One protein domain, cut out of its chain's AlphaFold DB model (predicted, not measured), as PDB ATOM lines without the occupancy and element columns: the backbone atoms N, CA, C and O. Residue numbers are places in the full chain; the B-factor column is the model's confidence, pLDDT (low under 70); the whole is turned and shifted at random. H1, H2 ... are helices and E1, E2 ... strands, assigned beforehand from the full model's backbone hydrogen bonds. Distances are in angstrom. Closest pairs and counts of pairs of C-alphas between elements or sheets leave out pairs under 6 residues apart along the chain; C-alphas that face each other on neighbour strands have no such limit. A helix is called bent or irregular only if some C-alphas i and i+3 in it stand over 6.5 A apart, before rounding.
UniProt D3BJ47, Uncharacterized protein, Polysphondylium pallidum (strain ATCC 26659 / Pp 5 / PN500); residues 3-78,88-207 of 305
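What this domain is: This is residues 3 to 78 and 88 to 207 of the 305 residues of an uncharacterized protein of Polysphondylium pallidum (strain ATCC 26659 / Pp 5 / PN500) (UniProt D3BJ47). A closed barrel of six antiparallel strands is drawn out on one side into a broad wall, where E7 and E8 continue the sheet beyond E6. E5 and E6 bend sharply and run from this wall round to E3, while the hairpin of H1 and H2 covers the wall's outside over E1, E4, E5 and E6; H3 is a short turn over E5. The printed part has 196 residues, with three named helices and eight named strands in the order E1 H1 H2 E2 E3 H3 E4 E5 E6 E7 E8, of mixed class. It is compact, with a radius of gyration of the C-alphas of 17.8 A and spans of 47 by 46 by 42 A.

Where its parts are: Find C-alpha 3 at (9.286, 6.196, -65.884), where E1, residues 3 to 10, begins. Next come H1, residues 27 to 42, 20.5 A long, H2, residues 49 to 60, and E2, residues 65 to 71. Past the cut, look for E3 at residues 93 to 98 and H3 at 106 to 109. E4, residues 113 to 126, is 38.9 A long; E5, residues 131 to 152, is 38.7 A; E6, residues 158 to 177, is 37.8 A. E7, residues 183 to 192, is 26.2 A long, and E8, residues 197 to 204, ends at C-alpha 204 (12.163, 23.238, -82.282).

How they stand to each other: Round the ring run E1 E2 E3 E6 E5 E4 and back to E1, which N 8 and O 120, 2.9 A, show for E4 and E1. Look at N 67 and O 7, 2.9 A, for E1 and E2, and at N 162 and O 95, 2.8 A, for E3 and E6. E5 bends by 113 degrees at residue 144 and E6 by 108 degrees at residue 167. E4 to E8 form a meander, each strand the antiparallel neighbour of the one before; N 171 and O 189 of E6 and E7 are 2.7 A apart. H1 and H2 form a hairpin outside the barrel and touch, closest at the C-alphas of Met 41 and Leu 53, 6.0 A, at a shallow tilt of 34.7 degrees, only just short of steep. H1 is irregular, with C-alphas 29 and 32 7.8 A apart. Every O i to N i+4 pair is within hydrogen-bond range in H2, but 9 of 12 in H1; H3 is too short for one.

The domain as a whole: The C-alphas of Arg 154 and Gln 207 are the farthest apart, 54.6 A. Residues 79 to 87 are not printed, and C-alphas 78 and 88 are 8.3 A apart. The link E1 to H1 is long; residues 18 to 23 and 43 to 48 stand free. Low pLDDT marks, among others, residues 14 to 20, 43 to 48 and 196 to 207.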
ATOM      1  N   ILE A   3       8.707   6.387 -64.554       79.81
ATOM      2  CA  ILE A   3       9.286   6.196 -65.884       79.81
ATOM      3  C   ILE A   3       9.181   4.713 -66.218       79.81
ATOM      4  O   ILE A   3       9.656   3.874 -65.452       79.81
ATOM      5  N   PHE A   4       8.570   4.406 -67.356       85.94
ATOM      6  CA  PHE A   4       8.537   3.060 -67.923       85.94
ATOM      7  C   PHE A   4       9.386   3.037 -69.182       85.94
ATOM      8  O   PHE A   4       9.218   3.919 -70.018       85.94
ATOM      9  N   GLN A   5      10.282   2.057 -69.308       90.00
ATOM     10  CA  GLN A   5      11.160   1.919 -70.467       90.00
ATOM     11  C   GLN A   5      10.994   0.551 -71.117       90.00
ATOM     12  O   GLN A   5      10.953  -0.470 -70.425       90.00
ATOM     13  N   PHE A   6      10.916   0.551 -72.441       92.88
ATOM     14  CA  PHE A   6      10.773  -0.639 -73.269       92.88
ATOM     15  C   PHE A   6      11.762  -0.571 -74.433       92.88
ATOM     16  O   PHE A   6      11.999   0.512 -74.971       92.88
ATOM     17  N   TYR A   7      12.322  -1.715 -74.818       95.06
ATOM     18  CA  TYR A   7      13.331  -1.813 -75.868       95.06
ATOM     19  C   TYR A   7      12.880  -2.855 -76.886       95.06
ATOM     20  O   TYR A   7      12.653  -4.009 -76.519       95.06
ATOM     21  N   TYR A   8      12.764  -2.456 -78.147       95.62
ATOM     22  CA  TYR A   8      12.279  -3.325 -79.213       95.62
ATOM     23  C   TYR A   8      13.179  -3.234 -80.432       95.62
ATOM     24  O   TYR A   8      13.641  -2.151 -80.787       95.62
ATOM     25  N   LEU A   9      13.397  -4.364 -81.092       95.19
ATOM     26  CA  LEU A   9      14.070  -4.433 -82.383       95.19
ATOM     27  C   LEU A   9      13.085  -4.949 -83.427       95.19
ATOM     28  O   LEU A   9      12.633  -6.093 -83.356       95.19
ATOM     29  N   TYR A  10      12.773  -4.104 -84.398       92.00
ATOM     30  CA  TYR A  10      12.069  -4.496 -85.599       92.00
ATOM     31  C   TYR A  10      13.037  -5.182 -86.546       92.00
ATOM     32  O   TYR A  10      14.094  -4.642 -86.891       92.00
ATOM     33  N   PHE A  11      12.636  -6.368 -86.971       84.06
ATOM     34  CA  PHE A  11      13.418  -7.214 -87.839       84.06
ATOM     35  C   PHE A  11      12.483  -7.749 -88.932       84.06
ATOM     36  O   PHE A  11      11.635  -8.582 -88.619       84.06
ATOM     37  N   PRO A  12      12.591  -7.292 -90.195       72.50
ATOM     38  CA  PRO A  12      11.641  -7.641 -91.255       72.50
ATOM     39  C   PRO A  12      11.897  -9.057 -91.808       72.50
ATOM     40  O   PRO A  12      12.167  -9.253 -92.994       72.50
ATOM     41  N   PHE A  13      11.872 -10.079 -90.949       70.56
ATOM     42  CA  PHE A  13      12.075 -11.462 -91.371       70.56
ATOM     43  C   PHE A  13      10.921 -11.933 -92.255       70.56
ATOM     44  O   PHE A  13       9.793 -12.093 -91.801       70.56
ATOM     45  N   GLY A  14      11.226 -12.216 -93.522       62.66
ATOM     46  CA  GLY A  14      10.245 -12.768 -94.457       62.66
ATOM     47  C   GLY A  14       9.179 -11.772 -94.915       62.66
ATOM     48  O   GLY A  14       8.246 -12.173 -95.611       62.66
ATOM     49  N   GLU A  15       9.319 -10.490 -94.573       64.56
ATOM     50  CA  GLU A  15       8.470  -9.436 -95.110       64.56
ATOM     51  C   GLU A  15       9.004  -8.966 -96.462       64.56
ATOM     52  O   GLU A  15      10.195  -8.713 -96.650       64.56
ATOM     53  N   ASP A  16       8.101  -8.859 -97.432       64.00
ATOM     54  CA  ASP A  16       8.428  -8.277 -98.722       64.00
ATOM     55  C   ASP A  16       8.334  -6.756 -98.612       64.00
ATOM     56  O   ASP A  16       7.297  -6.153 -98.890       64.00
ATOM     57  N   ILE A  17       9.446  -6.148 -98.197       62.78
ATOM     58  CA  ILE A  17       9.589  -4.695 -98.044       62.78
ATOM     59  C   ILE A  17       9.408  -3.918 -99.361       62.78
ATOM     60  O   ILE A  17       9.457  -2.691 -99.360       62.78
ATOM     61  N   LYS A  18       9.264  -4.618-100.498       62.06
ATOM     62  CA  LYS A  18       9.028  -4.031-101.823       62.06
ATOM     63  C   LYS A  18       7.553  -4.034-102.224       62.06
ATOM     64  O   LYS A  18       7.248  -3.566-103.317       62.06
ATOM     65  N   LYS A  19       6.652  -4.573-101.397       67.19
ATOM     66  CA  LYS A  19       5.209  -4.479-101.648       67.19
ATOM     67  C   LYS A  19       4.752  -3.026-101.594       67.19
ATOM     68  O   LYS A  19       5.176  -2.273-100.724       67.19
ATOM     69  N   ASP A  20       3.840  -2.667-102.492       66.81
ATOM     70  CA  ASP A  20       3.336  -1.295-102.633       66.81
ATOM     71  C   ASP A  20       2.616  -0.772-101.375       66.81
ATOM     72  O   ASP A  20       2.529   0.436-101.170       66.81
ATOM     73  N   ASP A  21       2.093  -1.668-100.533       74.00
ATOM     74  CA  ASP A  21       1.378  -1.355 -99.292       74.00
ATOM     75  C   ASP A  21       2.229  -1.532 -98.026       74.00
ATOM     76  O   ASP A  21       1.731  -1.332 -96.915       74.00
ATOM     77  N   TYR A  22       3.507  -1.892 -98.165       67.12
ATOM     78  CA  TYR A  22       4.389  -2.055 -97.021       67.12
ATOM     79  C   TYR A  22       4.772  -0.690 -96.434       67.12
ATOM     80  O   TYR A  22       5.423   0.136 -97.075       67.12
ATOM     81  N   ILE A  23       4.377  -0.462 -95.182       73.75
ATOM     82  CA  ILE A  23       4.713   0.744 -94.426       73.75
ATOM     83  C   ILE A  23       5.775   0.376 -93.397       73.75
ATOM     84  O   ILE A  23       5.526  -0.411 -92.488       73.75
ATOM     85  N   ILE A  24       6.949   0.992 -93.517       78.06
ATOM     86  CA  ILE A  24       8.014   0.858 -92.523       78.06
ATOM     87  C   ILE A  24       7.492   1.406 -91.183       78.06
ATOM     88  O   ILE A  24       7.034   2.556 -91.147       78.06
ATOM     89  N   PRO A  25       7.585   0.649 -90.077       85.25
ATOM     90  CA  PRO A  25       6.989   1.036 -88.804       85.25
ATOM     91  C   PRO A  25       7.895   2.013 -88.035       85.25
ATOM     92  O   PRO A  25       8.351   1.737 -86.930       85.25
ATOM     93  N   THR A  26       8.202   3.159 -88.641       83.75
ATOM     94  CA  THR A  26       8.955   4.260 -88.021       83.75
ATOM     95  C   THR A  26       8.117   4.990 -86.975       83.75
ATOM     96  O   THR A  26       6.884   4.907 -86.973       83.75
ATOM     97  N   ILE A  27       8.761   5.750 -86.083       83.75
ATOM     98  CA  ILE A  27       8.030   6.513 -85.062       83.75
ATOM     99  C   ILE A  27       7.065   7.542 -85.672       83.75
ATOM    100  O   ILE A  27       6.000   7.796 -85.116       83.75
ATOM    101  N   GLU A  28       7.391   8.110 -86.829       81.00
ATOM    102  CA  GLU A  28       6.528   9.039 -87.558       81.00
ATOM    103  C   GLU A  28       5.224   8.369 -88.003       81.00
ATOM    104  O   GLU A  28       4.160   8.981 -87.903       81.00
ATOM    105  N   ASN A  29       5.303   7.106 -88.427       79.88
ATOM    106  CA  ASN A  29       4.157   6.328 -88.892       79.88
ATOM    107  C   ASN A  29       3.347   5.727 -87.732       79.88
ATOM    108  O   ASN A  29       2.133   5.566 -87.842       79.88
ATOM    109  N   GLU A  30       3.994   5.414 -86.606       83.31
ATOM    110  CA  GLU A  30       3.356   4.722 -85.479       83.31
ATOM    111  C   GLU A  30       2.968   5.627 -84.304       83.31
ATOM    112  O   GLU A  30       2.274   5.169 -83.391       83.31
ATOM    113  N   LYS A  31       3.369   6.910 -84.306       83.50
ATOM    114  CA  LYS A  31       3.144   7.842 -83.185       83.50
ATOM    115  C   LYS A  31       1.718   7.791 -82.654       83.50
ATOM    116  O   LYS A  31       1.527   7.587 -81.458       83.50
ATOM    117  N   ASP A  32       0.730   8.032 -83.511       82.12
ATOM    118  CA  ASP A  32      -0.649   8.225 -83.052       82.12
ATOM    119  C   ASP A  32      -1.209   6.943 -82.434       82.12
ATOM    120  O   ASP A  32      -1.834   6.985 -81.374       82.12
ATOM    121  N   MET A  33      -0.874   5.789 -83.016       86.62
ATOM    122  CA  MET A  33      -1.221   4.486 -82.457       86.62
ATOM    123  C   MET A  33      -0.569   4.256 -81.084       86.62
ATOM    124  O   MET A  33      -1.218   3.728 -80.172       86.62
ATOM    125  N   LEU A  34       0.707   4.616 -80.919       86.88
ATOM    126  CA  LEU A  34       1.414   4.476 -79.643       86.88
ATOM    127  C   LEU A  34       0.819   5.391 -78.573       86.88
ATOM    128  O   LEU A  34       0.575   4.941 -77.454       86.88
ATOM    129  N   VAL A  35       0.525   6.642 -78.929       88.25
ATOM    130  CA  VAL A  35      -0.133   7.607 -78.042       88.25
ATOM    131  C   VAL A  35      -1.498   7.082 -77.596       88.25
ATOM    132  O   VAL A  35      -1.765   7.053 -76.397       88.25
ATOM    133  N   ASP A  36      -2.324   6.585 -78.520       87.88
ATOM    134  CA  ASP A  36      -3.638   6.011 -78.200       87.88
ATOM    135  C   ASP A  36      -3.533   4.801 -77.265       87.88
ATOM    136  O   ASP A  36      -4.306   4.667 -76.314       87.88
ATOM    137  N   THR A  37      -2.542   3.941 -77.505       88.38
ATOM    138  CA  THR A  37      -2.280   2.764 -76.667       88.38
ATOM    139  C   THR A  37      -1.916   3.168 -75.241       88.38
ATOM    140  O   THR A  37      -2.407   2.565 -74.289       88.38
ATOM    141  N   ILE A  38      -1.073   4.189 -75.082       86.88
ATOM    142  CA  ILE A  38      -0.646   4.675 -73.767       86.88
ATOM    143  C   ILE A  38      -1.810   5.366 -73.058       86.88
ATOM    144  O   ILE A  38      -2.118   5.015 -71.920       86.88
ATOM    145  N   LEU A  39      -2.490   6.306 -73.722       84.25
ATOM    146  CA  LEU A  39      -3.598   7.063 -73.134       84.25
ATOM    147  C   LEU A  39      -4.724   6.151 -72.645       84.25
ATOM    148  O   LEU A  39      -5.190   6.329 -71.522       84.25
ATOM    149  N   GLY A  40      -5.093   5.131 -73.430       82.38
ATOM    150  CA  GLY A  40      -6.118   4.160 -73.035       82.38
ATOM    151  C   GLY A  40      -5.771   3.353 -71.778       82.38
ATOM    152  O   GLY A  40      -6.663   2.819 -71.133       82.38
ATOM    153  N   MET A  41      -4.492   3.267 -71.397       81.56
ATOM    154  CA  MET A  41      -4.065   2.601 -70.159       81.56
ATOM    155  C   MET A  41      -3.956   3.567 -68.974       81.56
ATOM    156  O   MET A  41      -4.105   3.146 -67.825       81.56
ATOM    157  N   VAL A  42      -3.685   4.851 -69.230       72.69
ATOM    158  CA  VAL A  42      -3.515   5.870 -68.183       72.69
ATOM    159  C   VAL A  42      -4.857   6.353 -67.630       72.69
ATOM    160  O   VAL A  42      -4.942   6.659 -66.440       72.69
ATOM    161  N   THR A  43      -5.916   6.376 -68.443       66.81
ATOM    162  CA  THR A  43      -7.257   6.805 -68.006       66.81
ATOM    163  C   THR A  43      -7.917   5.847 -67.020       66.81
ATOM    164  O   THR A  43      -8.761   6.276 -66.233       66.81
ATOM    165  N   ASP A  44      -7.531   4.570 -67.025       56.44
ATOM    166  CA  ASP A  44      -8.377   3.538 -66.430       56.44
ATOM    167  C   ASP A  44      -8.066   3.211 -64.959       56.44
ATOM    168  O   ASP A  44      -8.992   2.839 -64.241       56.44
ATOM    169  N   HIS A  45      -6.842   3.374 -64.422       50.75
ATOM    170  CA  HIS A  45      -6.549   2.963 -63.030       50.75
ATOM    171  C   HIS A  45      -5.347   3.668 -62.382       50.75
ATOM    172  O   HIS A  45      -4.290   3.738 -62.980       50.75
ATOM    173  N   HIS A  46      -5.420   4.053 -61.099       54.38
ATOM    174  CA  HIS A  46      -4.295   4.692 -60.382       54.38
ATOM    175  C   HIS A  46      -3.314   3.742 -59.660       54.38
ATOM    176  O   HIS A  46      -2.302   4.208 -59.137       54.38
ATOM    177  N   HIS A  47      -3.558   2.424 -59.616       52.03
ATOM    178  CA  HIS A  47      -2.730   1.489 -58.821       52.03
ATOM    179  C   HIS A  47      -2.147   0.282 -59.582       52.03
ATOM    180  O   HIS A  47      -1.402  -0.484 -58.985       52.03
ATOM    181  N   PHE A  48      -2.405   0.128 -60.890       59.78
ATOM    182  CA  PHE A  48      -1.917  -1.025 -61.679       59.78
ATOM    183  C   PHE A  48      -1.464  -0.661 -63.109       59.78
ATOM    184  O   PHE A  48      -1.606  -1.444 -64.044       59.78
ATOM    185  N   ILE A  49      -0.956   0.563 -63.299       73.88
ATOM    186  CA  ILE A  49      -0.630   1.114 -64.631       73.88
ATOM    187  C   ILE A  49       0.568   0.400 -65.264       73.88
ATOM    188  O   ILE A  49       0.564   0.164 -66.464       73.88
ATOM    189  N   ALA A  50       1.581   0.040 -64.472       74.12
ATOM    190  CA  ALA A  50       2.870  -0.437 -64.975       74.12
ATOM    191  C   ALA A  50       2.760  -1.708 -65.830       74.12
ATOM    192  O   ALA A  50       3.188  -1.718 -66.985       74.12
ATOM    193  N   ASP A  51       2.159  -2.761 -65.273       80.38
ATOM    194  CA  ASP A  51       2.061  -4.060 -65.940       80.38
ATOM    195  C   ASP A  51       1.109  -3.996 -67.135       80.38
ATOM    196  O   ASP A  51       1.453  -4.466 -68.217       80.38
ATOM    197  N   LYS A  52      -0.035  -3.311 -66.992       83.56
ATOM    198  CA  LYS A  52      -0.982  -3.101 -68.097       83.56
ATOM    199  C   LYS A  52      -0.368  -2.295 -69.240       83.56
ATOM    200  O   LYS A  52      -0.558  -2.641 -70.401       83.56
ATOM    201  N   LEU A  53       0.389  -1.242 -68.926       85.50
ATOM    202  CA  LEU A  53       1.095  -0.445 -69.925       85.50
ATOM    203  C   LEU A  53       2.146  -1.289 -70.648       85.50
ATOM    204  O   LEU A  53       2.216  -1.254 -71.873       85.50
ATOM    205  N   LYS A  54       2.923  -2.083 -69.902       84.31
ATOM    206  CA  LYS A  54       3.906  -3.005 -70.478       84.31
ATOM    207  C   LYS A  54       3.250  -4.012 -71.418       84.31
ATOM    208  O   LYS A  54       3.735  -4.199 -72.529       84.31
ATOM    209  N   GLU A  55       2.151  -4.634 -71.003       87.19
ATOM    210  CA  GLU A  55       1.396  -5.572 -71.836       87.19
ATOM    211  C   GLU A  55       0.810  -4.898 -73.078       87.19
ATOM    212  O   GLU A  55       0.887  -5.459 -74.169       87.19
ATOM    213  N   ALA A  56       0.267  -3.687 -72.945       88.25
ATOM    214  CA  ALA A  56      -0.312  -2.944 -74.058       88.25
ATOM    215  C   ALA A  56       0.746  -2.543 -75.097       88.25
ATOM    216  O   ALA A  56       0.555  -2.783 -76.289       88.25
ATOM    217  N   VAL A  57       1.883  -1.994 -74.653       88.56
ATOM    218  CA  VAL A  57       3.002  -1.630 -75.538       88.56
ATOM    219  C   VAL A  57       3.608  -2.878 -76.181       88.56
ATOM    220  O   VAL A  57       3.841  -2.876 -77.391       88.56
ATOM    221  N   LYS A  58       3.780  -3.966 -75.418       87.25
ATOM    222  CA  LYS A  58       4.252  -5.254 -75.944       87.25
ATOM    223  C   LYS A  58       3.296  -5.834 -76.981       87.25
ATOM    224  O   LYS A  58       3.743  -6.312 -78.012       87.25
ATOM    225  N   LYS A  59       1.985  -5.760 -76.751       88.81
ATOM    226  CA  LYS A  59       0.980  -6.222 -77.716       88.81
ATOM    227  C   LYS A  59       1.041  -5.440 -79.030       88.81
ATOM    228  O   LYS A  59       0.716  -5.999 -80.068       88.81
ATOM    229  N   LYS A  60       1.423  -4.160 -78.994       88.19
ATOM    230  CA  LYS A  60       1.617  -3.352 -80.207       88.19
ATOM    231  C   LYS A  60       2.894  -3.680 -80.965       88.19
ATOM    232  O   LYS A  60       2.897  -3.568 -82.179       88.19
ATOM    233  N   HIS A  61       3.922  -4.132 -80.262       89.12
ATOM    234  CA  HIS A  61       5.184  -4.572 -80.845       89.12
ATOM    235  C   HIS A  61       5.299  -6.103 -80.794       89.12
ATOM    236  O   HIS A  61       6.372  -6.628 -80.520       89.12
ATOM    237  N   SER A  62       4.192  -6.833 -81.000       86.81
ATOM    238  CA  SER A  62       4.181  -8.302 -80.883       86.81
ATOM    239  C   SER A  62       5.113  -8.981 -81.876       86.81
ATOM    240  O   SER A  62       5.636 -10.051 -81.587       86.81
ATOM    241  N   ASP A  63       5.315  -8.330 -83.018       87.19
ATOM    242  CA  ASP A  63       6.118  -8.842 -84.124       87.19
ATOM    243  C   ASP A  63       7.566  -8.317 -84.047       87.19
ATOM    244  O   ASP A  63       8.385  -8.578 -84.924       87.19
ATOM    245  N   TRP A  64       7.897  -7.565 -82.989       92.62
ATOM    246  CA  TRP A  64       9.236  -7.048 -82.727       92.62
ATOM    247  C   TRP A  64       9.911  -7.860 -81.629       92.62
ATOM    248  O   TRP A  64       9.285  -8.334 -80.684       92.62
ATOM    249  N   ILE A  65      11.233  -7.941 -81.696       93.06
ATOM    250  CA  ILE A  65      12.040  -8.657 -80.717       93.06
ATOM    251  C   ILE A  65      12.166  -7.823 -79.437       93.06
ATOM    252  O   ILE A  65      12.613  -6.675 -79.480       93.06
ATOM    253  N   ASP A  66      11.836  -8.425 -78.290       92.94
ATOM    254  CA  ASP A  66      12.087  -7.842 -76.968       92.94
ATOM    255  C   ASP A  66      13.606  -7.754 -76.712       92.94
ATOM    256  O   ASP A  66      14.302  -8.774 -76.648       92.94
ATOM    257  N   ILE A  67      14.118  -6.539 -76.509       95.25
ATOM    258  CA  ILE A  67      15.523  -6.288 -76.169       95.25
ATOM    259  C   ILE A  67      15.661  -6.073 -74.655       95.25
ATOM    260  O   ILE A  67      14.850  -5.415 -74.005       95.25
ATOM    261  N   LEU A  68      16.700  -6.661 -74.069       93.19
ATOM    262  CA  LEU A  68      17.015  -6.575 -72.644       93.19
ATOM    263  C   LEU A  68      17.927  -5.385 -72.346       93.19
ATOM    264  O   LEU A  68      17.697  -4.644 -71.393       93.19
ATOM    265  N   THR A  69      18.972  -5.225 -73.156       93.31
ATOM    266  CA  THR A  69      19.996  -4.190 -73.008       93.31
ATOM    267  C   THR A  69      20.517  -3.766 -74.371       93.31
ATOM    268  O   THR A  69      20.490  -4.553 -75.316       93.31
ATOM    269  N   TYR A  70      21.023  -2.540 -74.456       95.88
ATOM    270  CA  TYR A  70      21.714  -2.037 -75.636       95.88
ATOM    271  C   TYR A  70      22.931  -1.206 -75.236       95.88
ATOM    272  O   TYR A  70      22.972  -0.634 -74.144       95.88
ATOM    273  N   SER A  71      23.912  -1.117 -76.128       94.00
ATOM    274  CA  SER A  71      24.986  -0.137 -76.047       94.00
ATOM    275  C   SER A  71      25.407   0.314 -77.443       94.00
ATOM    276  O   SER A  71      25.388  -0.450 -78.405       94.00
ATOM    277  N   HIS A  72      25.763   1.589 -77.552       90.00
ATOM    278  CA  HIS A  72      26.263   2.197 -78.777       90.00
ATOM    279  C   HIS A  72      27.325   3.223 -78.403       90.00
ATOM    280  O   HIS A  72      27.179   3.927 -77.403       90.00
ATOM    281  N   THR A  73      28.415   3.269 -79.163       82.94
ATOM    282  CA  THR A  73      29.534   4.179 -78.897       82.94
ATOM    283  C   THR A  73      29.906   4.922 -80.163       82.94
ATOM    284  O   THR A  73      30.138   4.310 -81.205       82.94
ATOM    285  N   VAL A  74      30.038   6.238 -80.048       76.75
ATOM    286  CA  VAL A  74      30.636   7.088 -81.076       76.75
ATOM    287  C   VAL A  74      31.974   7.578 -80.547       76.75
ATOM    288  O   VAL A  74      32.053   8.071 -79.420       76.75
ATOM    289  N   VAL A  75      33.024   7.420 -81.346       70.38
ATOM    290  CA  VAL A  75      34.363   7.908 -81.020       70.38
ATOM    291  C   VAL A  75      34.643   9.108 -81.912       70.38
ATOM    292  O   VAL A  75      34.636   8.992 -83.136       70.38
ATOM    293  N   GLY A  76      34.845  10.269 -81.290       64.88
ATOM    294  CA  GLY A  76      35.320  11.459 -81.987       64.88
ATOM    295  C   GLY A  76      36.825  11.370 -82.198       64.88
ATOM    296  O   GLY A  76      37.554  10.999 -81.275       64.88
ATOM    297  N   GLY A  77      37.279  11.713 -83.400       63.03
ATOM    298  CA  GLY A  77      38.701  11.851 -83.687       63.03
ATOM    299  C   GLY A  77      39.333  12.956 -82.839       63.03
ATOM    300  O   GLY A  77      38.705  13.990 -82.601       63.03
ATOM    301  N   SER A  78      40.552  12.742 -82.340       53.59
ATOM    302  CA  SER A  78      41.257  13.746 -81.543       53.59
ATOM    303  C   SER A  78      42.201  14.571 -82.422       53.59
ATOM    304  O   SER A  78      43.075  14.030 -83.088       53.59
ATOM    305  N   SER A  88      36.711  10.154 -87.088       68.38
ATOM    306  CA  SER A  88      35.557   9.862 -86.233       68.38
ATOM    307  C   SER A  88      34.840   8.632 -86.777       68.38
ATOM    308  O   SER A  88      34.644   8.523 -87.985       68.38
ATOM    309  N   PHE A  89      34.409   7.724 -85.904       70.62
ATOM    310  CA  PHE A  89      33.678   6.530 -86.325       70.62
ATOM    311  C   PHE A  89      32.589   6.146 -85.322       70.62
ATOM    312  O   PHE A  89      32.707   6.349 -84.107       70.62
ATOM    313  N   SER A  90      31.517   5.549 -85.838       80.31
ATOM    314  CA  SER A  90      30.485   4.909 -85.031       80.31
ATOM    315  C   SER A  90      30.828   3.433 -84.861       80.31
ATOM    316  O   SER A  90      31.083   2.735 -85.837       80.31
ATOM    317  N   ARG A  91      30.803   2.928 -83.625       85.69
ATOM    318  CA  ARG A  91      30.887   1.483 -83.369       85.69
ATOM    319  C   ARG A  91      29.559   0.792 -83.724       85.69
ATOM    320  O   ARG A  91      28.525   1.470 -83.757       85.69
ATOM    321  N   PRO A  92      29.580  -0.537 -83.935       91.38
ATOM    322  CA  PRO A  92      28.368  -1.337 -84.068       91.38
ATOM    323  C   PRO A  92      27.381  -1.112 -82.914       91.38
ATOM    324  O   PRO A  92      27.784  -0.892 -81.766       91.38
ATOM    325  N   LEU A  93      26.082  -1.179 -83.209       94.94
ATOM    326  CA  LEU A  93      25.040  -1.211 -82.183       94.94
ATOM    327  C   LEU A  93      25.013  -2.606 -81.560       94.94
ATOM    328  O   LEU A  93      24.724  -3.582 -82.247       94.94
ATOM    329  N   CYS A  94      25.275  -2.695 -80.260       96.56
ATOM    330  CA  CYS A  94      25.261  -3.948 -79.514       96.56
ATOM    331  C   CYS A  94      23.937  -4.091 -78.758       96.56
ATOM    332  O   CYS A  94      23.574  -3.202 -77.984       96.56
ATOM    333  N   LEU A  95      23.226  -5.199 -78.955       96.81
ATOM    334  CA  LEU A  95      21.936  -5.502 -78.333       96.81
ATOM    335  C   LEU A  95      21.983  -6.864 -77.642       96.81
ATOM    336  O   LEU A  95      22.693  -7.761 -78.085       96.81
ATOM    337  N   SER A  96      21.172  -7.056 -76.601       95.44
ATOM    338  CA  SER A  96      20.977  -8.374 -75.989       95.44
ATOM    339  C   SER A  96      19.503  -8.743 -75.911       95.44
ATOM    340  O   SER A  96      18.679  -7.918 -75.523       95.44
ATOM    341  N   LYS A  97      19.168  -9.999 -76.209       94.25
ATOM    342  CA  LYS A  97      17.810 -10.555 -76.116       94.25
ATOM    343  C   LYS A  97      17.797 -11.894 -75.392       94.25
ATOM    344  O   LYS A  97      18.817 -12.572 -75.305       94.25
ATOM    345  N   ALA A  98      16.634 -12.312 -74.905       92.44
ATOM    346  CA  ALA A  98      16.443 -13.705 -74.508       92.44
ATOM    347  C   ALA A  98      16.275 -14.586 -75.755       92.44
ATOM    348  O   ALA A  98      15.611 -14.188 -76.714       92.44
ATOM    349  N   ILE A  99      16.840 -15.792 -75.739       91.25
ATOM    350  CA  ILE A  99      16.547 -16.806 -76.754       91.25
ATOM    351  C   ILE A  99      15.251 -17.505 -76.355       91.25
ATOM    352  O   ILE A  99      15.176 -18.156 -75.311       91.25
ATOM    353  N   THR A 100      14.230 -17.372 -77.193       88.31
ATOM    354  CA  THR A 100      12.919 -18.005 -77.010       88.31
ATOM    355  C   THR A 100      12.516 -18.725 -78.298       88.31
ATOM    356  O   THR A 100      13.133 -18.496 -79.340       88.31
ATOM    357  N   PRO A 101      11.496 -19.601 -78.270       85.38
ATOM    358  CA  PRO A 101      10.944 -20.172 -79.498       85.38
ATOM    359  C   PRO A 101      10.477 -19.107 -80.502       85.38
ATOM    360  O   PRO A 101      10.641 -19.304 -81.701       85.38
ATOM    361  N   ASP A 102       9.960 -17.980 -80.005       81.94
ATOM    362  CA  ASP A 102       9.495 -16.857 -80.828       81.94
ATOM    363  C   ASP A 102      10.667 -16.026 -81.388       81.94
ATOM    364  O   ASP A 102      10.584 -15.493 -82.491       81.94
ATOM    365  N   TYR A 103      11.787 -15.959 -80.655       84.94
ATOM    366  CA  TYR A 103      13.005 -15.235 -81.034       84.94
ATOM    367  C   TYR A 103      14.218 -16.174 -81.030       84.94
ATOM    368  O   TYR A 103      15.058 -16.109 -80.114       84.94
ATOM    369  N   PRO A 104      14.339 -17.058 -82.039       87.38
ATOM    370  CA  PRO A 104      15.450 -17.995 -82.120       87.38
ATOM    371  C   PRO A 104      16.797 -17.268 -82.211       87.38
ATOM    372  O   PRO A 104      16.874 -16.060 -82.457       87.38
ATOM    373  N   SER A 105      17.876 -18.014 -81.969       90.88
ATOM    374  CA  SER A 105      19.239 -17.482 -82.057       90.88
ATOM    375  C   SER A 105      19.511 -16.887 -83.439       90.88
ATOM    376  O   SER A 105      19.187 -17.493 -84.465       90.88
ATOM    377  N   LEU A 106      20.139 -15.715 -83.455       90.75
ATOM    378  CA  LEU A 106      20.528 -15.008 -84.668       90.75
ATOM    379  C   LEU A 106      21.840 -15.523 -85.278       90.75
ATOM    380  O   LEU A 106      22.248 -15.040 -86.330       90.75
ATOM    381  N   VAL A 107      22.486 -16.533 -84.682       88.38
ATOM    382  CA  VAL A 107      23.803 -17.036 -85.121       88.38
ATOM    383  C   VAL A 107      23.832 -17.476 -86.593       88.38
ATOM    384  O   VAL A 107      24.848 -17.331 -87.267       88.38
ATOM    385  N   ASN A 108      22.705 -17.967 -87.121       84.50
ATOM    386  CA  ASN A 108      22.585 -18.409 -88.517       84.50
ATOM    387  C   ASN A 108      22.475 -17.250 -89.520       84.50
ATOM    388  O   ASN A 108      22.553 -17.476 -90.725       84.50
ATOM    389  N   TYR A 109      22.287 -16.025 -89.034       83.44
ATOM    390  CA  TYR A 109      22.196 -14.811 -89.836       83.44
ATOM    391  C   TYR A 109      23.495 -13.999 -89.816       83.44
ATOM    392  O   TYR A 109      23.520 -12.855 -90.266       83.44
ATOM    393  N   ASN A 110      24.583 -14.579 -89.303       77.50
ATOM    394  CA  ASN A 110      25.887 -13.932 -89.300       77.50
ATOM    395  C   ASN A 110      26.326 -13.601 -90.739       77.50
ATOM    396  O   ASN A 110      26.217 -14.449 -91.629       77.50
ATOM    397  N   ASN A 111      26.810 -12.379 -90.972       73.75
ATOM    398  CA  ASN A 111      27.102 -11.817 -92.303       73.75
ATOM    399  C   ASN A 111      25.900 -11.685 -93.263       73.75
ATOM    400  O   ASN A 111      26.096 -11.399 -94.447       73.75
ATOM    401  N   HIS A 112      24.662 -11.878 -92.804       78.25
ATOM    402  CA  HIS A 112      23.496 -11.521 -93.607       78.25
ATOM    403  C   HIS A 112      23.323  -9.999 -93.606       78.25
ATOM    404  O   HIS A 112      23.430  -9.367 -92.555       78.25
ATOM    405  N   CYS A 113      23.060  -9.419 -94.778       80.50
ATOM    406  CA  CYS A 113      22.801  -7.990 -94.919       80.50
ATOM    407  C   CYS A 113      21.300  -7.715 -94.849       80.50
ATOM    408  O   CYS A 113      20.515  -8.255 -95.629       80.50
ATOM    409  N   PHE A 114      20.920  -6.855 -93.917       80.50
ATOM    410  CA  PHE A 114      19.571  -6.377 -93.694       80.50
ATOM    411  C   PHE A 114      19.445  -4.972 -94.279       80.50
ATOM    412  O   PHE A 114      20.176  -4.070 -93.866       80.50
ATOM    413  N   PRO A 115      18.525  -4.752 -95.230       78.75
ATOM    414  CA  PRO A 115      18.378  -3.448 -95.869       78.75
ATOM    415  C   PRO A 115      17.941  -2.367 -94.874       78.75
ATOM    416  O   PRO A 115      18.361  -1.221 -95.002       78.75
ATOM    417  N   LEU A 116      17.133  -2.740 -93.877       82.44
ATOM    418  CA  LEU A 116      16.673  -1.851 -92.821       82.44
ATOM    419  C   LEU A 116      16.401  -2.630 -91.531       82.44
ATOM    420  O   LEU A 116      15.744  -3.671 -91.557       82.44
ATOM    421  N   LEU A 117      16.855  -2.081 -90.410       89.44
ATOM    422  CA  LEU A 117      16.493  -2.492 -89.056       89.44
ATOM    423  C   LEU A 117      16.074  -1.256 -88.263       89.44
ATOM    424  O   LEU A 117      16.648  -0.182 -88.449       89.44
ATOM    425  N   LEU A 118      15.103  -1.409 -87.360       94.19
ATOM    426  CA  LEU A 118      14.720  -0.342 -86.435       94.19
ATOM    427  C   LEU A 118      14.911  -0.828 -85.004       94.19
ATOM    428  O   LEU A 118      14.259  -1.778 -84.581       94.19
ATOM    429  N   PHE A 119      15.770  -0.173 -84.236       97.12
ATOM    430  CA  PHE A 119      15.855  -0.391 -82.795       97.12
ATOM    431  C   PHE A 119      15.235   0.795 -82.063       97.12
ATOM    432  O   PHE A 119      15.606   1.940 -82.299       97.12
ATOM    433  N   ARG A 120      14.288   0.540 -81.161       96.19
ATOM    434  CA  ARG A 120      13.518   1.579 -80.483       96.19
ATOM    435  C   ARG A 120      13.598   1.447 -78.971       96.19
ATOM    436  O   ARG A 120      13.320   0.392 -78.405       96.19
ATOM    437  N   VAL A 121      13.890   2.566 -78.320       95.81
ATOM    438  CA  VAL A 121      13.742   2.777 -76.882       95.81
ATOM    439  C   VAL A 121      12.524   3.660 -76.652       95.81
ATOM    440  O   VAL A 121      12.501   4.824 -77.050       95.81
ATOM    441  N   ILE A 122      11.512   3.115 -75.991       93.88
ATOM    442  CA  ILE A 122      10.266   3.807 -75.667       93.88
ATOM    443  C   ILE A 122      10.280   4.124 -74.181       93.88
ATOM    444  O   ILE A 122      10.333   3.213 -73.361       93.88
ATOM    445  N   SER A 123      10.218   5.404 -73.832       92.19
ATOM    446  CA  SER A 123      10.140   5.887 -72.455       92.19
ATOM    447  C   SER A 123       8.828   6.634 -72.231       92.19
ATOM    448  O   SER A 123       8.550   7.631 -72.890       92.19
ATOM    449  N   VAL A 124       8.009   6.169 -71.291       87.81
ATOM    450  CA  VAL A 124       6.753   6.833 -70.916       87.81
ATOM    451  C   VAL A 124       6.950   7.531 -69.578       87.81
ATOM    452  O   VAL A 124       7.235   6.886 -68.566       87.81
ATOM    453  N   HIS A 125       6.793   8.852 -69.578       86.25
ATOM    454  CA  HIS A 125       6.949   9.719 -68.419       86.25
ATOM    455  C   HIS A 125       5.576  10.221 -67.976       86.25
ATOM    456  O   HIS A 125       4.951  11.036 -68.654       86.25
ATOM    457  N   ILE A 126       5.116   9.751 -66.816       77.81
ATOM    458  CA  ILE A 126       3.826  10.157 -66.247       77.81
ATOM    459  C   ILE A 126       4.084  10.890 -64.932       77.81
ATOM    460  O   ILE A 126       4.649  10.339 -63.975       77.81
ATOM    461  N   ASN A 127       3.675  12.156 -64.878       72.62
ATOM    462  CA  ASN A 127       3.603  12.934 -63.648       72.62
ATOM    463  C   ASN A 127       2.310  13.775 -63.610       72.62
ATOM    464  O   ASN A 127       1.565  13.826 -64.582       72.62
ATOM    465  N   ALA A 128       2.029  14.411 -62.468       68.19
ATOM    466  CA  ALA A 128       0.780  15.147 -62.244       68.19
ATOM    467  C   ALA A 128       0.601  16.406 -63.119       68.19
ATOM    468  O   ALA A 128      -0.503  16.934 -63.187       68.19
ATOM    469  N   LEU A 129       1.671  16.911 -63.737       69.50
ATOM    470  CA  LEU A 129       1.687  18.158 -64.508       69.50
ATOM    471  C   LEU A 129       1.897  17.931 -66.008       69.50
ATOM    472  O   LEU A 129       1.590  18.811 -66.805       69.50
ATOM    473  N   GLN A 130       2.473  16.793 -66.389       71.69
ATOM    474  CA  GLN A 130       2.895  16.517 -67.749       71.69
ATOM    475  C   GLN A 130       2.975  15.009 -67.992       71.69
ATOM    476  O   GLN A 130       3.606  14.266 -67.230       71.69
ATOM    477  N   GLN A 131       2.372  14.588 -69.100       83.94
ATOM    478  CA  GLN A 131       2.454  13.236 -69.628       83.94
ATOM    479  C   GLN A 131       3.196  13.283 -70.964       83.94
ATOM    480  O   GLN A 131       2.739  13.913 -71.921       83.94
ATOM    481  N   THR A 132       4.369  12.658 -71.031       88.50
ATOM    482  CA  THR A 132       5.171  12.619 -72.257       88.50
ATOM    483  C   THR A 132       5.588  11.213 -72.627       88.50
ATOM    484  O   THR A 132       5.948  10.395 -71.783       88.50
ATOM    485  N   LEU A 133       5.572  10.962 -73.929       89.88
ATOM    486  CA  LEU A 133       6.177   9.806 -74.560       89.88
ATOM    487  C   LEU A 133       7.483  10.262 -75.207       89.88
ATOM    488  O   LEU A 133       7.466  11.103 -76.100       89.88
ATOM    489  N   SER A 134       8.600   9.697 -74.769       91.31
ATOM    490  CA  SER A 134       9.909   9.922 -75.371       91.31
ATOM    491  C   SER A 134      10.339   8.662 -76.115       91.31
ATOM    492  O   SER A 134      10.320   7.568 -75.554       91.31
ATOM    493  N   VAL A 135      10.717   8.798 -77.382       92.62
ATOM    494  CA  VAL A 135      11.148   7.690 -78.237       92.62
ATOM    495  C   VAL A 135      12.520   8.000 -78.811       92.62
ATOM    496  O   VAL A 135      12.709   9.028 -79.461       92.62
ATOM    497  N   MET A 136      13.463   7.092 -78.582       95.12
ATOM    498  CA  MET A 136      14.741   7.053 -79.279       95.12
ATOM    499  C   MET A 136      14.696   5.908 -80.289       95.12
ATOM    500  O   MET A 136      14.451   4.770 -79.902       95.12
ATOM    501  N   GLU A 137      14.894   6.197 -81.568       95.00
ATOM    502  CA  GLU A 137      14.823   5.219 -82.655       95.00
ATOM    503  C   GLU A 137      16.125   5.236 -83.451       95.00
ATOM    504  O   GLU A 137      16.540   6.275 -83.950       95.00
ATOM    505  N   PHE A 138      16.766   4.083 -83.560       95.56
ATOM    506  CA  PHE A 138      17.892   3.827 -84.438       95.56
ATOM    507  C   PHE A 138      17.347   3.189 -85.715       95.56
ATOM    508  O   PHE A 138      16.886   2.051 -85.675       95.56
ATOM    509  N   GLU A 139      17.408   3.895 -86.838       92.06
ATOM    510  CA  GLU A 139      17.257   3.302 -88.164       92.06
ATOM    511  C   GLU A 139      18.638   2.901 -88.672       92.06
ATOM    512  O   GLU A 139      19.521   3.747 -88.828       92.06
ATOM    513  N   LEU A 140      18.830   1.613 -88.918       90.62
ATOM    514  CA  LEU A 140      20.078   1.063 -89.424       90.62
ATOM    515  C   LEU A 140      19.833   0.597 -90.855       90.62
ATOM    516  O   LEU A 140      19.059  -0.337 -91.068       90.62
ATOM    517  N   ALA A 141      20.449   1.250 -91.838       84.94
ATOM    518  CA  ALA A 141      20.354   0.837 -93.234       84.94
ATOM    519  C   ALA A 141      21.593   0.039 -93.648       84.94
ATOM    520  O   ALA A 141      22.701   0.316 -93.180       84.94
ATOM    521  N   ASN A 142      21.388  -0.952 -94.521       81.31
ATOM    522  CA  ASN A 142      22.431  -1.855 -95.025       81.31
ATOM    523  C   ASN A 142      23.291  -2.424 -93.888       81.31
ATOM    524  O   ASN A 142      24.505  -2.239 -93.831       81.31
ATOM    525  N   SER A 143      22.624  -3.057 -92.927       86.94
ATOM    526  CA  SER A 143      23.239  -3.532 -91.691       86.94
ATOM    527  C   SER A 143      23.605  -5.000 -91.768       86.94
ATOM    528  O   SER A 143      22.846  -5.802 -92.296       86.94
ATOM    529  N   ILE A 144      24.740  -5.375 -91.203       88.25
ATOM    530  CA  ILE A 144      25.183  -6.758 -91.079       88.25
ATOM    531  C   ILE A 144      25.307  -7.125 -89.608       88.25
ATOM    532  O   ILE A 144      25.718  -6.308 -88.785       88.25
ATOM    533  N   ILE A 145      24.973  -8.369 -89.276       90.00
ATOM    534  CA  ILE A 145      25.328  -8.921 -87.969       90.00
ATOM    535  C   ILE A 145      26.816  -9.265 -88.011       90.00
ATOM    536  O   ILE A 145      27.217 -10.094 -88.829       90.00
ATOM    537  N   THR A 146      27.613  -8.626 -87.154       90.38
ATOM    538  CA  THR A 146      29.073  -8.819 -87.087       90.38
ATOM    539  C   THR A 146      29.497  -9.792 -86.000       90.38
ATOM    540  O   THR A 146      30.521 -10.464 -86.133       90.38
ATOM    541  N   ASN A 147      28.724  -9.872 -84.920       92.44
ATOM    542  CA  ASN A 147      28.997 -10.756 -83.798       92.44
ATOM    543  C   ASN A 147      27.690 -11.271 -83.192       92.44
ATOM    544  O   ASN A 147      26.692 -10.549 -83.154       92.44
ATOM    545  N   VAL A 148      27.712 -12.515 -82.707       93.44
ATOM    546  CA  VAL A 148      26.626 -13.141 -81.945       93.44
ATOM    547  C   VAL A 148      27.239 -14.026 -80.863       93.44
ATOM    548  O   VAL A 148      27.915 -15.011 -81.158       93.44
ATOM    549  N   GLU A 149      26.963 -13.703 -79.608       93.06
ATOM    550  CA  GLU A 149      27.450 -14.406 -78.429       93.06
ATOM    551  C   GLU A 149      26.286 -14.893 -77.572       93.06
ATOM    552  O   GLU A 149      25.393 -14.134 -77.202       93.06
ATOM    553  N   ASN A 150      26.313 -16.174 -77.212       91.94
ATOM    554  CA  ASN A 150      25.295 -16.781 -76.365       91.94
ATOM    555  C   ASN A 150      25.835 -16.978 -74.948       91.94
ATOM    556  O   ASN A 150      26.857 -17.632 -74.733       91.94
ATOM    557  N   HIS A 151      25.097 -16.478 -73.965       88.56
ATOM    558  CA  HIS A 151      25.390 -16.615 -72.548       88.56
ATOM    559  C   HIS A 151      24.263 -17.380 -71.857       88.56
ATOM    560  O   HIS A 151      23.087 -17.036 -71.961       88.56
ATOM    561  N   VAL A 152      24.613 -18.412 -71.094       85.75
ATOM    562  CA  VAL A 152      23.652 -19.114 -70.235       85.75
ATOM    563  C   VAL A 152      23.771 -18.544 -68.831       85.75
ATOM    564  O   VAL A 152      24.827 -18.646 -68.204       85.75
ATOM    565  N   ASN A 153      22.700 -17.931 -68.324       74.12
ATOM    566  CA  ASN A 153      22.687 -17.461 -66.944       74.12
ATOM    567  C   ASN A 153      22.335 -18.603 -65.969       74.12
ATOM    568  O   ASN A 153      21.801 -19.646 -66.345       74.12
ATOM    569  N   ARG A 154      22.607 -18.396 -64.674       71.38
ATOM    570  CA  ARG A 154      22.283 -19.371 -63.611       71.38
ATOM    571  C   ARG A 154      20.781 -19.660 -63.471       71.38
ATOM    572  O   ARG A 154      20.417 -20.625 -62.808       71.38
ATOM    573  N   SER A 155      19.927 -18.839 -64.078       69.25
ATOM    574  CA  SER A 155      18.470 -18.993 -64.113       69.25
ATOM    575  C   SER A 155      17.982 -19.810 -65.318       69.25
ATOM    576  O   SER A 155      16.778 -19.863 -65.544       69.25
ATOM    577  N   TYR A 156      18.887 -20.443 -66.083       62.66
ATOM    578  CA  TYR A 156      18.608 -21.222 -67.301       62.66
ATOM    579  C   TYR A 156      17.994 -20.429 -68.463       62.66
ATOM    580  O   TYR A 156      17.625 -21.018 -69.476       62.66
ATOM    581  N   ALA A 157      17.921 -19.101 -68.361       78.12
ATOM    582  CA  ALA A 157      17.581 -18.268 -69.499       78.12
ATOM    583  C   ALA A 157      18.849 -18.056 -70.331       78.12
ATOM    584  O   ALA A 157      19.852 -17.524 -69.840       78.12
ATOM    585  N   THR A 158      18.816 -18.497 -71.585       89.81
ATOM    586  CA  THR A 158      19.877 -18.189 -72.541       89.81
ATOM    587  C   THR A 158      19.658 -16.776 -73.063       89.81
ATOM    588  O   THR A 158      18.591 -16.452 -73.582       89.81
ATOM    589  N   ILE A 159      20.664 -15.931 -72.881       93.00
ATOM    590  CA  ILE A 159      20.719 -14.567 -73.396       93.00
ATOM    591  C   ILE A 159      21.664 -14.580 -74.590       93.00
ATOM    592  O   ILE A 159      22.740 -15.164 -74.519       93.00
ATOM    593  N   GLU A 160      21.260 -13.939 -75.669       94.81
ATOM    594  CA  GLU A 160      22.074 -13.724 -76.856       94.81
ATOM    595  C   GLU A 160      22.415 -12.240 -76.947       94.81
ATOM    596  O   GLU A 160      21.514 -11.404 -76.892       94.81
ATOM    597  N   THR A 161      23.698 -11.924 -77.075       95.62
ATOM    598  CA  THR A 161      24.216 -10.587 -77.366       95.62
ATOM    599  C   THR A 161      24.682 -10.562 -78.812       95.62
ATOM    600  O   THR A 161      25.344 -11.493 -79.257       95.62
ATOM    601  N   PHE A 162      24.334  -9.529 -79.565       94.88
ATOM    602  CA  PHE A 162      24.660  -9.430 -80.982       94.88
ATOM    603  C   PHE A 162      24.923  -7.986 -81.391       94.88
ATOM    604  O   PHE A 162      24.444  -7.046 -80.757       94.88
ATOM    605  N   GLU A 163      25.710  -7.824 -82.446       95.25
ATOM    606  CA  GLU A 163      26.174  -6.526 -82.929       95.25
ATOM    607  C   GLU A 163      25.738  -6.294 -84.371       95.25
ATOM    608  O   GLU A 163      25.889  -7.182 -85.212       95.25
ATOM    609  N   PHE A 164      25.233  -5.090 -84.648       93.44
ATOM    610  CA  PHE A 164      24.975  -4.617 -86.002       93.44
ATOM    611  C   PHE A 164      25.981  -3.555 -86.401       93.44
ATOM    612  O   PHE A 164      26.020  -2.480 -85.798       93.44
ATOM    613  N   ASP A 165      26.733  -3.837 -87.454       90.38
ATOM    614  CA  ASP A 165      27.439  -2.807 -88.201       90.38
ATOM    615  C   ASP A 165      26.560  -2.345 -89.361       90.38
ATOM    616  O   ASP A 165      25.893  -3.157 -89.997       90.38
ATOM    617  N   SER A 166      26.513  -1.045 -89.612       88.38
ATOM    618  CA  SER A 166      25.585  -0.440 -90.570       88.38
ATOM    619  C   SER A 166      26.298   0.589 -91.420       88.38
ATOM    620  O   SER A 166      27.035   1.412 -90.881       88.38
ATOM    621  N   GLU A 167      26.011   0.620 -92.718       82.69
ATOM    622  CA  GLU A 167      26.509   1.685 -93.595       82.69
ATOM    623  C   GLU A 167      25.963   3.051 -93.160       82.69
ATOM    624  O   GLU A 167      26.710   4.025 -93.051       82.69
ATOM    625  N   LEU A 168      24.661   3.113 -92.869       80.38
ATOM    626  CA  LEU A 168      23.975   4.329 -92.454       80.38
ATOM    627  C   LEU A 168      23.225   4.096 -91.145       80.38
ATOM    628  O   LEU A 168      22.335   3.254 -91.055       80.38
ATOM    629  N   LEU A 169      23.559   4.910 -90.158       87.44
ATOM    630  CA  LEU A 169      22.924   4.985 -88.856       87.44
ATOM    631  C   LEU A 169      22.111   6.276 -88.791       87.44
ATOM    632  O   LEU A 169      22.666   7.360 -88.965       87.44
ATOM    633  N   LYS A 170      20.819   6.199 -88.482       86.75
ATOM    634  CA  LYS A 170      20.008   7.371 -88.149       86.75
ATOM    635  C   LYS A 170      19.429   7.222 -86.751       86.75
ATOM    636  O   LYS A 170      18.599   6.362 -86.509       86.75
ATOM    637  N   LEU A 171      19.846   8.082 -85.834       89.56
ATOM    638  CA  LEU A 171      19.306   8.176 -84.488       89.56
ATOM    639  C   LEU A 171      18.279   9.306 -84.422       89.56
ATOM    640  O   LEU A 171      18.623  10.483 -84.507       89.56
ATOM    641  N   LYS A 172      17.016   8.963 -84.215       87.50
ATOM    642  CA  LYS A 172      15.945   9.916 -83.943       87.50
ATOM    643  C   LYS A 172      15.684   9.984 -82.452       87.50
ATOM    644  O   LYS A 172      15.596   8.959 -81.783       87.50
ATOM    645  N   TYR A 173      15.506  11.191 -81.941       87.19
ATOM    646  CA  TYR A 173      15.022  11.432 -80.594       87.19
ATOM    647  C   TYR A 173      13.774  12.297 -80.647       87.19
ATOM    648  O   TYR A 173      13.773  13.396 -81.204       87.19
ATOM    649  N   THR A 174      12.715  11.786 -80.040       85.00
ATOM    650  CA  THR A 174      11.375  12.324 -80.186       85.00
ATOM    651  C   THR A 174      10.737  12.458 -78.820       85.00
ATOM    652  O   THR A 174      10.738  11.500 -78.058       85.00
ATOM    653  N   GLU A 175      10.160  13.614 -78.513       85.75
ATOM    654  CA  GLU A 175       9.288  13.789 -77.355       85.75
ATOM    655  C   GLU A 175       7.907  14.205 -77.833       85.75
ATOM    656  O   GLU A 175       7.764  15.157 -78.600       85.75
ATOM    657  N   ILE A 176       6.887  13.500 -77.365       85.00
ATOM    658  CA  ILE A 176       5.493  13.692 -77.733       85.00
ATOM    659  C   ILE A 176       4.727  14.031 -76.465       85.00
ATOM    660  O   ILE A 176       4.815  13.333 -75.451       85.00
ATOM    661  N   ASP A 177       3.977  15.120 -76.520       84.44
ATOM    662  CA  ASP A 177       3.002  15.451 -75.497       84.44
ATOM    663  C   ASP A 177       1.774  14.557 -75.674       84.44
ATOM    664  O   ASP A 177       1.173  14.535 -76.747       84.44
ATOM    665  N   LEU A 178       1.435  13.776 -74.647       86.12
ATOM    666  CA  LEU A 178       0.358  12.794 -74.750       86.12
ATOM    667  C   LEU A 178      -1.025  13.458 -74.830       86.12
ATOM    668  O   LEU A 178      -1.894  12.933 -75.517       86.12
ATOM    669  N   ASP A 179      -1.214  14.627 -74.214       84.56
ATOM    670  CA  ASP A 179      -2.507  15.321 -74.190       84.56
ATOM    671  C   ASP A 179      -2.816  15.992 -75.539       84.56
ATOM    672  O   ASP A 179      -3.908  15.866 -76.092       84.56
ATOM    673  N   THR A 180      -1.834  16.697 -76.100       85.38
ATOM    674  CA  THR A 180      -1.961  17.427 -77.373       85.38
ATOM    675  C   THR A 180      -1.618  16.573 -78.592       85.38
ATOM    676  O   THR A 180      -1.920  16.961 -79.722       85.38
ATOM    677  N   ARG A 181      -0.972  15.419 -78.379       82.44
ATOM    678  CA  ARG A 181      -0.439  14.512 -79.411       82.44
ATOM    679  C   ARG A 181       0.617  15.144 -80.325       82.44
ATOM    680  O   ARG A 181       0.964  14.566 -81.359       82.44
ATOM    681  N   GLN A 182       1.125  16.322 -79.972       80.69
ATOM    682  CA  GLN A 182       2.112  17.051 -80.761       80.69
ATOM    683  C   GLN A 182       3.536  16.680 -80.352       80.69
ATOM    684  O   GLN A 182       3.815  16.375 -79.189       80.69
ATOM    685  N   PHE A 183       4.458  16.755 -81.310       75.00
ATOM    686  CA  PHE A 183       5.883  16.680 -81.014       75.00
ATOM    687  C   PHE A 183       6.302  17.914 -80.206       75.00
ATOM    688  O   PHE A 183       6.146  19.048 -80.658       75.00
ATOM    689  N   LYS A 184       6.854  17.705 -79.014       78.38
ATOM    690  CA  LYS A 184       7.581  18.728 -78.251       78.38
ATOM    691  C   LYS A 184       9.001  18.882 -78.772       78.38
ATOM    692  O   LYS A 184       9.489  19.997 -78.929       78.38
ATOM    693  N   VAL A 185       9.635  17.750 -79.062       78.06
ATOM    694  CA  VAL A 185      11.004  17.667 -79.564       78.06
ATOM    695  C   VAL A 185      11.037  16.651 -80.693       78.06
ATOM    696  O   VAL A 185      10.478  15.564 -80.567       78.06
ATOM    697  N   PHE A 186      11.717  16.997 -81.779       78.25
ATOM    698  CA  PHE A 186      12.078  16.051 -82.824       78.25
ATOM    699  C   PHE A 186      13.494  16.373 -83.295       78.25
ATOM    700  O   PHE A 186      13.772  17.453 -83.824       78.25
ATOM    701  N   GLN A 187      14.410  15.451 -83.037       75.44
ATOM    702  CA  GLN A 187      15.811  15.557 -83.415       75.44
ATOM    703  C   GLN A 187      16.199  14.325 -84.205       75.44
ATOM    704  O   GLN A 187      15.814  13.214 -83.855       75.44
ATOM    705  N   VAL A 188      17.001  14.525 -85.240       76.38
ATOM    706  CA  VAL A 188      17.519  13.440 -86.064       76.38
ATOM    707  C   VAL A 188      19.018  13.621 -86.171       76.38
ATOM    708  O   VAL A 188      19.491  14.703 -86.494       76.38
ATOM    709  N   TYR A 189      19.764  12.570 -85.894       76.88
ATOM    710  CA  TYR A 189      21.198  12.481 -86.094       76.88
ATOM    711  C   TYR A 189      21.422  11.388 -87.120       76.88
ATOM    712  O   TYR A 189      20.818  10.326 -87.024       76.88
ATOM    713  N   GLN A 190      22.268  11.635 -88.100       81.81
ATOM    714  CA  GLN A 190      22.599  10.674 -89.133       81.81
ATOM    715  C   GLN A 190      24.110  10.521 -89.190       81.81
ATOM    716  O   GLN A 190      24.838  11.499 -89.055       81.81
ATOM    717  N   TRP A 191      24.582   9.302 -89.395       77.06
ATOM    718  CA  TRP A 191      25.987   8.980 -89.560       77.06
ATOM    719  C   TRP A 191      26.140   7.937 -90.662       77.06
ATOM    720  O   TRP A 191      25.522   6.877 -90.607       77.06
ATOM    721  N   ASN A 192      26.942   8.241 -91.676       76.81
ATOM    722  CA  ASN A 192      27.344   7.314 -92.718       76.81
ATOM    723  C   ASN A 192      28.761   6.815 -92.399       76.81
ATOM    724  O   ASN A 192      29.722   7.587 -92.448       76.81
ATOM    725  N   ASN A 193      28.866   5.531 -92.053       71.75
ATOM    726  CA  ASN A 193      30.118   4.869 -91.697       71.75
ATOM    727  C   ASN A 193      31.040   4.660 -92.899       71.75
ATOM    728  O   ASN A 193      32.249   4.750 -92.740       71.75
ATOM    729  N   GLU A 194      30.497   4.430 -94.097       72.06
ATOM    730  CA  GLU A 194      31.305   4.258 -95.314       72.06
ATOM    731  C   GLU A 194      32.004   5.566 -95.721       72.06
ATOM    732  O   GLU A 194      33.143   5.566 -96.181       72.06
ATOM    733  N   LYS A 195      31.318   6.696 -95.535       71.31
ATOM    734  CA  LYS A 195      31.799   8.034 -95.896       71.31
ATOM    735  C   LYS A 195      32.475   8.771 -94.734       71.31
ATOM    736  O   LYS A 195      32.925   9.893 -94.956       71.31
ATOM    737  N   SER A 196      32.490   8.205 -93.523       68.06
ATOM    738  CA  SER A 196      32.960   8.850 -92.282       68.06
ATOM    739  C   SER A 196      32.368  10.256 -92.068       68.06
ATOM    740  O   SER A 196      33.080  11.215 -91.770       68.06
ATOM    741  N   ARG A 197      31.051  10.412 -92.271       64.75
ATOM    742  CA  ARG A 197      30.345  11.710 -92.191       64.75
ATOM    743  C   ARG A 197      29.050  11.596 -91.410       64.75
ATOM    744  O   ARG A 197      28.357  10.592 -91.522       64.75
ATOM    745  N   GLY A 198      28.658  12.658 -90.714       62.88
ATOM    746  CA  GLY A 198      27.359  12.716 -90.054       62.88
ATOM    747  C   GLY A 198      26.704  14.080 -90.132       62.88
ATOM    748  O   GLY A 198      27.386  15.090 -90.238       62.88
ATOM    749  N   SER A 199      25.379  14.090 -90.041       59.06
ATOM    750  CA  SER A 199      24.550  15.290 -90.028       59.06
ATOM    751  C   SER A 199      23.588  15.268 -88.839       59.06
ATOM    752  O   SER A 199      23.321  14.231 -88.226       59.06
ATOM    753  N   LYS A 200      23.075  16.439 -88.461       55.94
ATOM    754  CA  LYS A 200      22.133  16.596 -87.350       55.94
ATOM    755  C   LYS A 200      21.042  17.590 -87.725       55.94
ATOM    756  O   LYS A 200      21.333  18.741 -88.020       55.94
ATOM    757  N   THR A 201      19.789  17.171 -87.623       51.94
ATOM    758  CA  THR A 201      18.596  18.011 -87.769       51.94
ATOM    759  C   THR A 201      17.988  18.306 -86.396       51.94
ATOM    760  O   THR A 201      17.769  17.401 -85.587       51.94
ATOM    761  N   LEU A 202      17.666  19.577 -86.140       43.88
ATOM    762  CA  LEU A 202      16.953  20.035 -84.945       43.88
ATOM    763  C   LEU A 202      15.634  20.704 -85.356       43.88
ATOM    764  O   LEU A 202      15.660  21.770 -85.968       43.88
ATOM    765  N   LEU A 203      14.485  20.128 -84.987       47.38
ATOM    766  CA  LEU A 203      13.188  20.806 -85.077       47.38
ATOM    767  C   LEU A 203      12.776  21.292 -83.682       47.38
ATOM    768  O   LEU A 203      12.649  20.501 -82.747       47.38
ATOM    769  N   ASN A 204      12.585  22.607 -83.534       36.50
ATOM    770  CA  ASN A 204      12.163  23.238 -82.282       36.50
ATOM    771  C   ASN A 204      10.793  23.906 -82.484       36.50
ATOM    772  O   ASN A 204      10.692  24.898 -83.205       36.50
ATOM    773  N   ASN A 205       9.745  23.371 -81.851       40.03
ATOM    774  CA  ASN A 205       8.348  23.793 -82.042       40.03
ATOM    775  C   ASN A 205       7.950  25.082 -81.289       40.03
ATOM    776  O   ASN A 205       6.773  25.421 -81.210       40.03
ATOM    777  N   ASN A 206       8.907  25.857 -80.773       31.45
ATOM    778  CA  ASN A 206       8.627  27.056 -79.974       31.45
ATOM    779  C   ASN A 206       8.442  28.359 -80.778       31.45
ATOM    780  O   ASN A 206       8.830  29.429 -80.308       31.45
ATOM    781  N   GLN A 207       7.803  28.311 -81.952       30.98
ATOM    782  CA  GLN A 207       7.230  29.514 -82.572       30.98
ATOM    783  C   GLN A 207       5.853  29.226 -83.177       30.98
ATOM    784  O   GLN A 207       5.722  28.465 -84.130       30.98
TER     785      GLN A 207